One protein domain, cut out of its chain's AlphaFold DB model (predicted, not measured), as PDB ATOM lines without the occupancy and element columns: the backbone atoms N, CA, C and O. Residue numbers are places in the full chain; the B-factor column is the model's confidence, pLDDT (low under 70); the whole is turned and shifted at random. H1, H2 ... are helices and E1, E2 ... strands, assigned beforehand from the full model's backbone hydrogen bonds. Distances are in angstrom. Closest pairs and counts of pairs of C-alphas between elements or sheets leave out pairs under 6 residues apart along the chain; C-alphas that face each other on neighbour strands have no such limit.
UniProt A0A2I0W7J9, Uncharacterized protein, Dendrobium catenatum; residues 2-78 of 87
ATOM      1  N   LYS A   2     -34.170  48.533  57.742       72.62
ATOM      2  CA  LYS A   2     -35.264  47.531  57.690       72.62
ATOM      3  C   LYS A   2     -35.115  46.460  56.588       72.62
ATOM      4  O   LYS A   2     -35.463  45.308  56.792       72.62
ATOM      5  N   PHE A   3     -34.552  46.813  55.431       79.56
ATOM      6  CA  PHE A   3     -34.307  45.846  54.348       79.56
ATOM      7  C   PHE A   3     -33.323  44.739  54.746       79.56
ATOM      8  O   PHE A   3     -33.544  43.577  54.433       79.56
ATOM      9  N   VAL A   4     -32.274  45.088  55.497       84.56
ATOM     10  CA  VAL A   4     -31.266  44.123  55.959       84.56
ATOM     11  C   VAL A   4     -31.878  43.138  56.955       84.56
ATOM     12  O   VAL A   4     -31.621  41.943  56.870       84.56
ATOM     13  N   THR A   5     -32.758  43.609  57.844       85.12
ATOM     14  CA  THR A   5     -33.452  42.729  58.795       85.12
ATOM     15  C   THR A   5     -34.414  41.763  58.101       85.12
ATOM     16  O   THR A   5     -34.487  40.606  58.501       85.12
ATOM     17  N   PHE A   6     -35.097  42.187  57.029       89.62
ATOM     18  CA  PHE A   6     -35.947  41.288  56.237       89.62
ATOM     19  C   PHE A   6     -35.137  40.242  55.467       89.62
ATOM     20  O   PHE A   6     -35.522  39.075  55.450       89.62
ATOM     21  N   LEU A   7     -33.999  40.631  54.882       87.31
ATOM     22  CA  LEU A   7     -33.108  39.698  54.186       87.31
ATOM     23  C   LEU A   7     -32.533  38.646  55.139       87.31
ATOM     24  O   LEU A   7     -32.539  37.464  54.813       87.31
ATOM     25  N   LEU A   8     -32.097  39.052  56.335       87.31
ATOM     26  CA  LEU A   8     -31.589  38.120  57.345       87.31
ATOM     27  C   LEU A   8     -32.681  37.164  57.842       87.31
ATOM     28  O   LEU A   8     -32.438  35.964  57.928       87.31
ATOM     29  N   ALA A   9     -33.892  37.661  58.107       87.81
ATOM     30  CA  ALA A   9     -35.016  36.814  58.507       87.81
ATOM     31  C   ALA A   9     -35.392  35.803  57.411       87.81
ATOM     32  O   ALA A   9     -35.612  34.630  57.702       87.81
ATOM     33  N   PHE A  10     -35.406  36.232  56.146       87.75
ATOM     34  CA  PHE A  10     -35.676  35.352  55.011       87.75
ATOM     35  C   PHE A  10     -34.600  34.269  54.855       87.75
ATOM     36  O   PHE A  10     -34.935  33.097  54.718       87.75
ATOM     37  N   LEU A  11     -33.316  34.632  54.955       84.62
ATOM     38  CA  LEU A  11     -32.204  33.676  54.895       84.62
ATOM     39  C   LEU A  11     -32.266  32.635  56.024       84.62
ATOM     40  O   LEU A  11     -32.002  31.459  55.777       84.62
ATOM     41  N   LEU A  12     -32.664  33.035  57.235       82.88
ATOM     42  CA  LEU A  12     -32.844  32.113  58.361       82.88
ATOM     43  C   LEU A  12     -34.010  31.139  58.137       82.88
ATOM     44  O   LEU A  12     -33.858  29.943  58.380       82.88
ATOM     45  N   VAL A  13     -35.150  31.622  57.630       82.75
ATOM     46  CA  VAL A  13     -36.313  30.775  57.303       82.75
ATOM     47  C   VAL A  13     -35.978  29.791  56.182       82.75
ATOM     48  O   VAL A  13     -36.318  28.613  56.272       82.75
ATOM     49  N   VAL A  14     -35.260  30.249  55.154       80.94
ATOM     50  CA  VAL A  14     -34.794  29.400  54.054       80.94
ATOM     51  C   VAL A  14     -33.819  28.342  54.572       80.94
ATOM     52  O   VAL A  14     -34.019  27.167  54.291       80.94
ATOM     53  N   SER A  15     -32.829  28.700  55.395       76.94
ATOM     54  CA  SER A  15     -31.904  27.725  55.996       76.94
ATOM     55  C   SER A  15     -32.627  26.664  56.835       76.94
ATOM     56  O   SER A  15     -32.331  25.478  56.696       76.94
ATOM     57  N   ALA A  16     -33.609  27.059  57.649       71.75
ATOM     58  CA  ALA A  16     -34.403  26.123  58.443       71.75
ATOM     59  C   ALA A  16     -35.235  25.168  57.565       71.75
ATOM     60  O   ALA A  16     -35.313  23.976  57.857       71.75
ATOM     61  N   ALA A  17     -35.805  25.666  56.463       69.62
ATOM     62  CA  ALA A  17     -36.542  24.844  55.505       69.62
ATOM     63  C   ALA A  17     -35.631  23.880  54.725       69.62
ATOM     64  O   ALA A  17     -36.019  22.739  54.477       69.62
ATOM     65  N   ILE A  18     -34.412  24.304  54.369       67.00
ATOM     66  CA  ILE A  18     -33.450  23.444  53.666       67.00
ATOM     67  C   ILE A  18     -32.952  22.331  54.596       67.00
ATOM     68  O   ILE A  18     -32.894  21.181  54.171       67.00
ATOM     69  N   ASN A  19     -32.668  22.632  55.869       62.88
ATOM     70  CA  ASN A  19     -32.216  21.631  56.843       62.88
ATOM     71  C   ASN A  19     -33.252  20.512  57.066       62.88
ATOM     72  O   ASN A  19     -32.868  19.366  57.273       62.88
ATOM     73  N   GLY A  20     -34.552  20.817  56.963       55.25
ATOM     74  CA  GLY A  20     -35.629  19.822  57.050       55.25
ATOM     75  C   GLY A  20     -35.860  19.002  55.773       55.25
ATOM     76  O   GLY A  20     -36.525  17.970  55.821       55.25
ATOM     77  N   ALA A  21     -35.317  19.424  54.626       53.88
ATOM     78  CA  ALA A  21     -35.484  18.733  53.344       53.88
ATOM     79  C   ALA A  21     -34.398  17.674  53.064       53.88
ATOM     80  O   ALA A  21     -34.536  16.886  52.126       53.88
ATOM     81  N   VAL A  22     -33.328  17.631  53.867       52.22
ATOM     82  CA  VAL A  22     -32.225  16.664  53.698       52.22
ATOM     83  C   VAL A  22     -32.576  15.282  54.276       52.22
ATOM     84  O   VAL A  22     -31.960  14.283  53.913       52.22
ATOM     85  N   GLU A  23     -33.631  15.175  55.082       56.84
ATOM     86  CA  GLU A  23     -33.999  13.938  55.785       56.84
ATOM     87  C   GLU A  23     -35.139  13.159  55.107       56.84
ATOM     88  O   GLU A  23     -36.001  12.572  55.754       56.84
ATOM     89  N   ALA A  24     -35.183  13.158  53.772       54.72
ATOM     90  CA  ALA A  24     -36.308  12.570  53.042       54.72
ATOM     91  C   ALA A  24     -35.928  11.670  51.860       54.72
ATOM     92  O   ALA A  24     -36.700  11.612  50.912       54.72
ATOM     93  N   ARG A  25     -34.791  10.947  51.872       54.56
ATOM     94  CA  ARG A  25     -34.515   9.854  50.901       54.56
ATOM     95  C   ARG A  25     -33.562   8.763  51.413       54.56
ATOM     96  O   ARG A  25     -32.558   8.489  50.772       54.56
ATOM     97  N   SER A  26     -33.870   8.073  52.509       53.31
ATOM     98  CA  SER A  26     -33.294   6.728  52.691       53.31
ATOM     99  C   SER A  26     -34.149   5.832  53.580       53.31
ATOM    100  O   SER A  26     -33.723   5.351  54.619       53.31
ATOM    101  N   PHE A  27     -35.379   5.573  53.143       51.28
ATOM    102  CA  PHE A  27     -36.108   4.379  53.576       51.28
ATOM    103  C   PHE A  27     -36.101   3.345  52.437       51.28
ATOM    104  O   PHE A  27     -37.132   2.816  52.022       51.28
ATOM    105  N   ARG A  28     -34.915   3.067  51.865       57.09
ATOM    106  CA  ARG A  28     -34.682   1.797  51.160       57.09
ATOM    107  C   ARG A  28     -34.648   0.752  52.268       57.09
ATOM    108  O   ARG A  28     -33.608   0.598  52.892       57.09
ATOM    109  N   GLY A  29     -35.794   0.133  52.564       56.94
ATOM    110  CA  GLY A  29     -35.926  -0.821  53.670       56.94
ATOM    111  C   GLY A  29     -34.709  -1.735  53.752       56.94
ATOM    112  O   GLY A  29     -34.392  -2.343  52.738       56.94
ATOM    113  N   GLU A  30     -34.033  -1.711  54.905       59.47
ATOM    114  CA  GLU A  30     -32.746  -2.329  55.270       59.47
ATOM    115  C   GLU A  30     -32.202  -3.349  54.264       59.47
ATOM    116  O   GLU A  30     -32.174  -4.560  54.503       59.47
ATOM    117  N   ARG A  31     -31.769  -2.874  53.092       67.81
ATOM    118  CA  ARG A  31     -31.062  -3.739  52.159       67.81
ATOM    119  C   ARG A  31     -29.613  -3.730  52.591       67.81
ATOM    120  O   ARG A  31     -29.050  -2.649  52.749       67.81
ATOM    121  N   PRO A  32     -28.997  -4.903  52.767       82.12
ATOM    122  CA  PRO A  32     -27.614  -4.948  53.202       82.12
ATOM    123  C   PRO A  32     -26.647  -4.353  52.168       82.12
ATOM    124  O   PRO A  32     -25.565  -3.911  52.548       82.12
ATOM    125  N   CYS A  33     -27.030  -4.340  50.884       90.06
ATOM    126  CA  CYS A  33     -26.225  -3.834  49.775       90.06
ATOM    127  C   CYS A  33     -27.092  -3.177  48.688       90.06
ATOM    128  O   CYS A  33     -28.266  -3.527  48.506       90.06
ATOM    129  N   ASP A  34     -26.482  -2.254  47.946       90.44
ATOM    130  CA  ASP A  34     -26.986  -1.749  46.668       90.44
ATOM    131  C   ASP A  34     -26.620  -2.702  45.515       90.44
ATOM    132  O   ASP A  34     -25.843  -3.636  45.693       90.44
ATOM    133  N   GLU A  35     -27.189  -2.475  44.325       91.56
ATOM    134  CA  GLU A  35     -26.893  -3.274  43.117       91.56
ATOM    135  C   GLU A  35     -25.442  -3.143  42.654       91.56
ATOM    136  O   GLU A  35     -24.926  -4.040  42.001       91.56
ATOM    137  N   ILE A  36     -24.793  -2.028  42.986       94.00
ATOM    138  CA  ILE A  36     -23.382  -1.791  42.713       94.00
ATOM    139  C   ILE A  36     -22.669  -1.746  44.056       94.00
ATOM    140  O   ILE A  36     -22.966  -0.894  44.895       94.00
ATOM    141  N   TYR A  37     -21.748  -2.679  44.264       95.06
ATOM    142  CA  TYR A  37     -21.000  -2.826  45.501       95.06
ATOM    143  C   TYR A  37     -19.521  -2.554  45.262       95.06
ATOM    144  O   TYR A  37     -18.936  -3.083  44.324       95.06
ATOM    145  N   VAL A  38     -18.916  -1.742  46.126       97.06
ATOM    146  CA  VAL A  38     -17.479  -1.462  46.084       97.06
ATOM    147  C   VAL A  38     -16.803  -2.257  47.191       97.06
ATOM    148  O   VAL A  38     -17.115  -2.073  48.371       97.06
ATOM    149  N   VAL A  39     -15.894  -3.144  46.798       96.88
ATOM    150  CA  VAL A  39     -15.166  -4.048  47.693       96.88
ATOM    151  C   VAL A  39     -14.307  -3.251  48.668       96.88
ATOM    152  O   VAL A  39     -13.583  -2.327  48.281       96.88
ATOM    153  N   LYS A  40     -14.389  -3.605  49.952       96.44
ATOM    154  CA  LYS A  40     -13.547  -3.036  51.008       96.44
ATOM    155  C   LYS A  40     -12.322  -3.913  51.254       96.44
ATOM    156  O   LYS A  40     -12.298  -5.086  50.896       96.44
ATOM    157  N   GLU A  41     -11.304  -3.327  51.872       95.81
ATOM    158  CA  GLU A  41     -10.075  -4.039  52.225       95.81
ATOM    159  C   GLU A  41     -10.374  -5.299  53.056       95.81
ATOM    160  O   GLU A  41     -11.155  -5.257  54.010       95.81
ATOM    161  N   GLY A  42      -9.768  -6.424  52.666       94.50
ATOM    162  CA  GLY A  42      -9.908  -7.713  53.347       94.50
ATOM    163  C   GLY A  42     -11.234  -8.449  53.115       94.50
ATOM    164  O   GLY A  42     -11.434  -9.515  53.696       94.50
ATOM    165  N   GLU A  43     -12.145  -7.925  52.290       95.56
ATOM    166  CA  GLU A  43     -13.366  -8.645  51.924       95.56
ATOM    167  C   GLU A  43     -13.091  -9.725  50.865       95.56
ATOM    168  O   GLU A  43     -12.264  -9.576  49.972       95.56
ATOM    169  N   THR A  44     -13.840 -10.821  50.952       95.69
ATOM    170  CA  THR A  44     -13.871 -11.902  49.956       95.69
ATOM    171  C   THR A  44     -15.270 -12.037  49.361       95.69
ATOM    172  O   THR A  44     -16.254 -11.651  50.005       95.69
ATOM    173  N   LEU A  45     -15.404 -12.671  48.188       94.56
ATOM    174  CA  LEU A  45     -16.718 -12.993  47.604       94.56
ATOM    175  C   LEU A  45     -17.632 -13.722  48.601       94.56
ATOM    176  O   LEU A  45     -18.832 -13.454  48.646       94.56
ATOM    177  N   GLN A  46     -17.063 -14.588  49.446       93.12
ATOM    178  CA  GLN A  46     -17.790 -15.315  50.488       93.12
ATOM    179  C   GLN A  46     -18.395 -14.358  51.527       93.12
ATOM    180  O   GLN A  46     -19.588 -14.419  51.822       93.12
ATOM    181  N   THR A  47     -17.582 -13.444  52.068       95.06
ATOM    182  CA  THR A  47     -18.040 -12.470  53.074       95.06
ATOM    183  C   THR A  47     -19.057 -11.487  52.495       95.06
ATOM    184  O   THR A  47     -20.041 -11.157  53.159       95.06
ATOM    185  N   ILE A  48     -18.873 -11.081  51.235       95.06
ATOM    186  CA  ILE A  48     -19.783 -10.182  50.520       95.06
ATOM    187  C   ILE A  48     -21.118 -10.882  50.241       95.06
ATOM    188  O   ILE A  48     -22.169 -10.286  50.460       95.06
ATOM    189  N   SER A  49     -21.106 -12.157  49.843       91.75
ATOM    190  CA  SER A  49     -22.308 -12.988  49.661       91.75
ATOM    191  C   SER A  49     -23.161 -13.048  50.932       91.75
ATOM    192  O   SER A  49     -24.357 -12.740  50.894       91.75
ATOM    193  N   VAL A  50     -22.537 -13.346  52.076       91.94
ATOM    194  CA  VAL A  50     -23.213 -13.392  53.384       91.94
ATOM    195  C   VAL A  50     -23.793 -12.028  53.749       91.94
ATOM    196  O   VAL A  50     -24.953 -11.932  54.149       91.94
ATOM    197  N   LYS A  51     -23.004 -10.964  53.574       92.25
ATOM    198  CA  LYS A  51     -23.414  -9.588  53.855       92.25
ATOM    199  C   LYS A  51     -24.614  -9.189  53.006       92.25
ATOM    200  O   LYS A  51     -25.648  -8.830  53.556       92.25
ATOM    201  N   CYS A  52     -24.502  -9.305  51.687       91.62
ATOM    202  CA  CYS A  52     -25.514  -8.869  50.731       91.62
ATOM    203  C   CYS A  52     -26.701  -9.832  50.600       91.62
ATOM    204  O   CYS A  52     -27.682  -9.485  49.941       91.62
ATOM    205  N   LYS A  53     -26.634 -11.014  51.229       89.50
ATOM    206  CA  LYS A  53     -27.647 -12.074  51.140       89.50
ATOM    207  C   LYS A  53     -27.955 -12.434  49.682       89.50
ATOM    208  O   LYS A  53     -29.117 -12.531  49.290       89.50
ATOM    209  N   THR A  54     -26.911 -12.590  48.872       88.38
ATOM    210  CA  THR A  54     -27.036 -13.016  47.476       88.38
ATOM    211  C   THR A  54     -26.237 -14.283  47.237       88.38
ATOM    212  O   THR A  54     -25.134 -14.446  47.749       88.38
ATOM    213  N   LEU A  55     -26.798 -15.164  46.418       86.62
ATOM    214  CA  LEU A  55     -26.088 -16.320  45.893       86.62
ATOM    215  C   LEU A  55     -25.468 -15.961  44.538       86.62
ATOM    216  O   LEU A  55     -25.915 -15.020  43.880       86.62
ATOM    217  N   SER A  56     -24.443 -16.716  44.148       87.44
ATOM    218  CA  SER A  56     -23.850 -16.696  42.805       87.44
ATOM    219  C   SER A  56     -23.402 -15.320  42.288       87.44
ATOM    220  O   SER A  56     -23.746 -14.931  41.177       87.44
ATOM    221  N   ILE A  57     -22.593 -14.587  43.067       93.00
ATOM    222  CA  ILE A  57     -22.021 -13.290  42.637       93.00
ATOM    223  C   ILE A  57     -21.236 -13.422  41.317       93.00
ATOM    224  O   ILE A  57     -21.277 -12.514  40.493       93.00
ATOM    225  N   LEU A  58     -20.556 -14.551  41.096       94.31
ATOM    226  CA  LEU A  58     -19.744 -14.789  39.897       94.31
ATOM    227  C   LEU A  58     -20.558 -14.804  38.598       94.31
ATOM    228  O   LEU A  58     -20.061 -14.332  37.581       94.31
ATOM    229  N   ASP A  59     -21.811 -15.269  38.631       93.94
ATOM    230  CA  ASP A  59     -22.660 -15.350  37.433       93.94
ATOM    231  C   ASP A  59     -22.887 -13.969  36.799       93.94
ATOM    232  O   ASP A  59     -23.038 -13.855  35.585       93.94
ATOM    233  N   ASP A  60     -22.905 -12.918  37.624       94.44
ATOM    234  CA  ASP A  60     -23.092 -11.537  37.180       94.44
ATOM    235  C   ASP A  60     -21.778 -10.741  37.100       94.44
ATOM    236  O   ASP A  60     -21.792  -9.564  36.742       94.44
ATOM    237  N   ASN A  61     -20.644 -11.357  37.446       96.19
ATOM    238  CA  ASN A  61     -19.329 -10.718  37.448       96.19
ATOM    239  C   ASN A  61     -18.281 -11.607  36.756       96.19
ATOM    240  O   ASN A  61     -17.299 -11.997  37.389       96.19
ATOM    241  N   PRO A  62     -18.457 -11.923  35.458       96.31
ATOM    242  CA  PRO A  62     -17.554 -12.805  34.713       96.31
ATOM    243  C   PRO A  62     -16.131 -12.250  34.566       96.31
ATOM    244  O   PRO A  62     -15.234 -12.977  34.154       96.31
ATOM    245  N   GLN A  63     -15.916 -10.968  34.877       94.75
ATOM    246  CA  GLN A  63     -14.587 -10.364  34.930       94.75
ATOM    247  C   GLN A  63     -13.725 -10.867  36.095       94.75
ATOM    248  O   GLN A  63     -12.527 -10.623  36.080       94.75
ATOM    249  N   ILE A  64     -14.319 -11.518  37.101       96.50
ATOM    250  CA  ILE A  64     -13.587 -12.131  38.214       96.50
ATOM    251  C   ILE A  64     -13.238 -13.563  37.811       96.50
ATOM    252  O   ILE A  64     -14.113 -14.433  37.786       96.50
ATOM    253  N   LEU A  65     -11.975 -13.805  37.474       95.56
ATOM    254  CA  LEU A  65     -11.468 -15.120  37.086       95.56
ATOM    255  C   LEU A  65     -10.937 -15.884  38.298       95.56
ATOM    256  O   LEU A  65     -11.148 -17.094  38.408       95.56
ATOM    257  N   ASP A  66     -10.297 -15.175  39.222       93.69
ATOM    258  CA  ASP A  66      -9.792 -15.723  40.475       93.69
ATOM    259  C   ASP A  66      -9.854 -14.694  41.624       93.69
ATOM    260  O   ASP A  66     -10.539 -13.671  41.547       93.69
ATOM    261  N   SER A  67      -9.227 -15.011  42.759       91.38
ATOM    262  CA  SER A  67      -9.242 -14.148  43.942       91.38
ATOM    263  C   SER A  67      -8.462 -12.848  43.773       91.38
ATOM    264  O   SER A  67      -8.742 -11.900  44.504       91.38
ATOM    265  N   ASP A  68      -7.500 -12.795  42.856       93.88
ATOM    266  CA  ASP A  68      -6.589 -11.660  42.715       93.88
ATOM    267  C   ASP A  68      -7.259 -10.503  41.954       93.88
ATOM    268  O   ASP A  68      -6.917  -9.338  42.160       93.88
ATOM    269  N   ASP A  69      -8.306 -10.801  41.174       95.81
ATOM    270  CA  ASP A  69      -9.194  -9.808  40.552       95.81
ATOM    271  C   ASP A  69     -10.104  -9.089  41.576       95.81
ATOM    272  O   ASP A  69     -10.746  -8.069  41.282       95.81
ATOM    273  N   LEU A  70     -10.179  -9.610  42.806       95.19
ATOM    274  CA  LEU A  70     -10.999  -9.078  43.888       95.19
ATOM    275  C   LEU A  70     -10.153  -8.279  44.890       95.19
ATOM    276  O   LEU A  70      -9.789  -8.760  45.963       95.19
ATOM    277  N   GLY A  71      -9.898  -7.014  44.563       95.69
ATOM    278  CA  GLY A  71      -9.183  -6.073  45.419       95.69
ATOM    279  C   GLY A  71     -10.076  -5.003  46.047       95.69
ATOM    280  O   GLY A  71     -11.250  -4.834  45.712       95.69
ATOM    281  N   GLN A  72      -9.492  -4.215  46.949       96.88
ATOM    282  CA  GLN A  72     -10.131  -3.000  47.449       96.88
ATOM    283  C   GLN A  72     -10.467  -2.066  46.279       96.88
ATOM    284  O   GLN A  72      -9.620  -1.765  45.441       96.88
ATOM    285  N   GLY A  73     -11.701  -1.567  46.249       96.81
ATOM    286  CA  GLY A  73     -12.173  -0.698  45.177       96.81
ATOM    287  C   GLY A  73     -12.706  -1.439  43.950       96.81
ATOM    288  O   GLY A  73     -13.297  -0.783  43.093       96.81
ATOM    289  N   THR A  74     -12.579  -2.772  43.873       96.81
ATOM    290  CA  THR A  74     -13.255  -3.562  42.835       96.81
ATOM    291  C   THR A  74     -14.760  -3.305  42.905       96.81
ATOM    292  O   THR A  74     -15.357  -3.265  43.983       96.81
ATOM    293  N   VAL A  75     -15.377  -3.106  41.742       97.06
ATOM    294  CA  VAL A  75     -16.813  -2.849  41.622       97.06
ATOM    295  C   VAL A  75     -17.505  -4.133  41.184       97.06
ATOM    296  O   VAL A  75     -17.170  -4.701  40.147       97.06
ATOM    297  N   LEU A  76     -18.474  -4.573  41.978       96.44
ATOM    298  CA  LEU A  76     -19.266  -5.770  41.734       96.44
ATOM    299  C   LEU A  76     -20.723  -5.407  41.472       96.44
ATOM    300  O   LEU A  76     -21.293  -4.543  42.142       96.44
ATOM    301  N   TYR A  77     -21.345  -6.134  40.552       95.50
ATOM    302  CA  TYR A  77     -22.792  -6.171  40.428       95.50
ATOM    303  C   TYR A  77     -23.377  -7.189  41.414       95.50
ATOM    304  O   TYR A  77     -22.989  -8.356  41.430       95.50
ATOM    305  N   ILE A  78     -24.324  -6.752  42.239       94.06
ATOM    306  CA  ILE A  78     -25.010  -7.568  43.240       94.06
ATOM    307  C   ILE A  78     -26.473  -7.728  42.830       94.06
ATOM    308  O   ILE A  78     -27.269  -6.784  42.880       94.06
TER     309      ILE A  78
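Overview. This is residues 2 to 78 of the 87 residues of an uncharacterized protein of Dendrobium catenatum (UniProt A0A2I0W7J9). A long helix, H1, sticks out with residues 22 to 30 as an arm from a small compact head, which holds the antiparallel two-stranded sheet E1 - E2 and short helices H2 and H3. The 77 printed residues run H1, E1, H2, H3, E2: mostly helix, under half in named elements. The whole is extended, radius of gyration of the C-alphas 22.1 A, spanning 70 by 24 by 19 A.

Arrangement. Residues 2 to 30 stand free, of which 2 to 21 belong to H1. E1, residues 36 to 38, and E2, residues 75 to 77, are antiparallel neighbours; find N 37 and O 76 within hydrogen-bond range, 2.9 A. H2, residues 45 to 52, and H3, residues 57 to 60, are close but not clearly touching; their closest C-alphas, Ser 49 and Ile 57, are 7.0 A apart. Every O i to N i+4 pair is within hydrogen-bond range in H1 and H2; H3 is too short for one.

Along the chain. Find C-alpha 2 at (-35.264, 47.531, 57.690); H1 runs 29.1 A from there. E1 spans 6.8 A, H2 10.2 A, H3 5.8 A and E2 6.9 A, ending at C-alpha 77 (-22.792, -6.171, 40.428).

Size, cuts and confidence. The farthest C-alphas, Lys 2 and Asp 66, are 70.3 A apart. The printed part has no cut; links H1 to E1 and H3 to E2 are long. At residues 17 to 31 find pLDDT under 70.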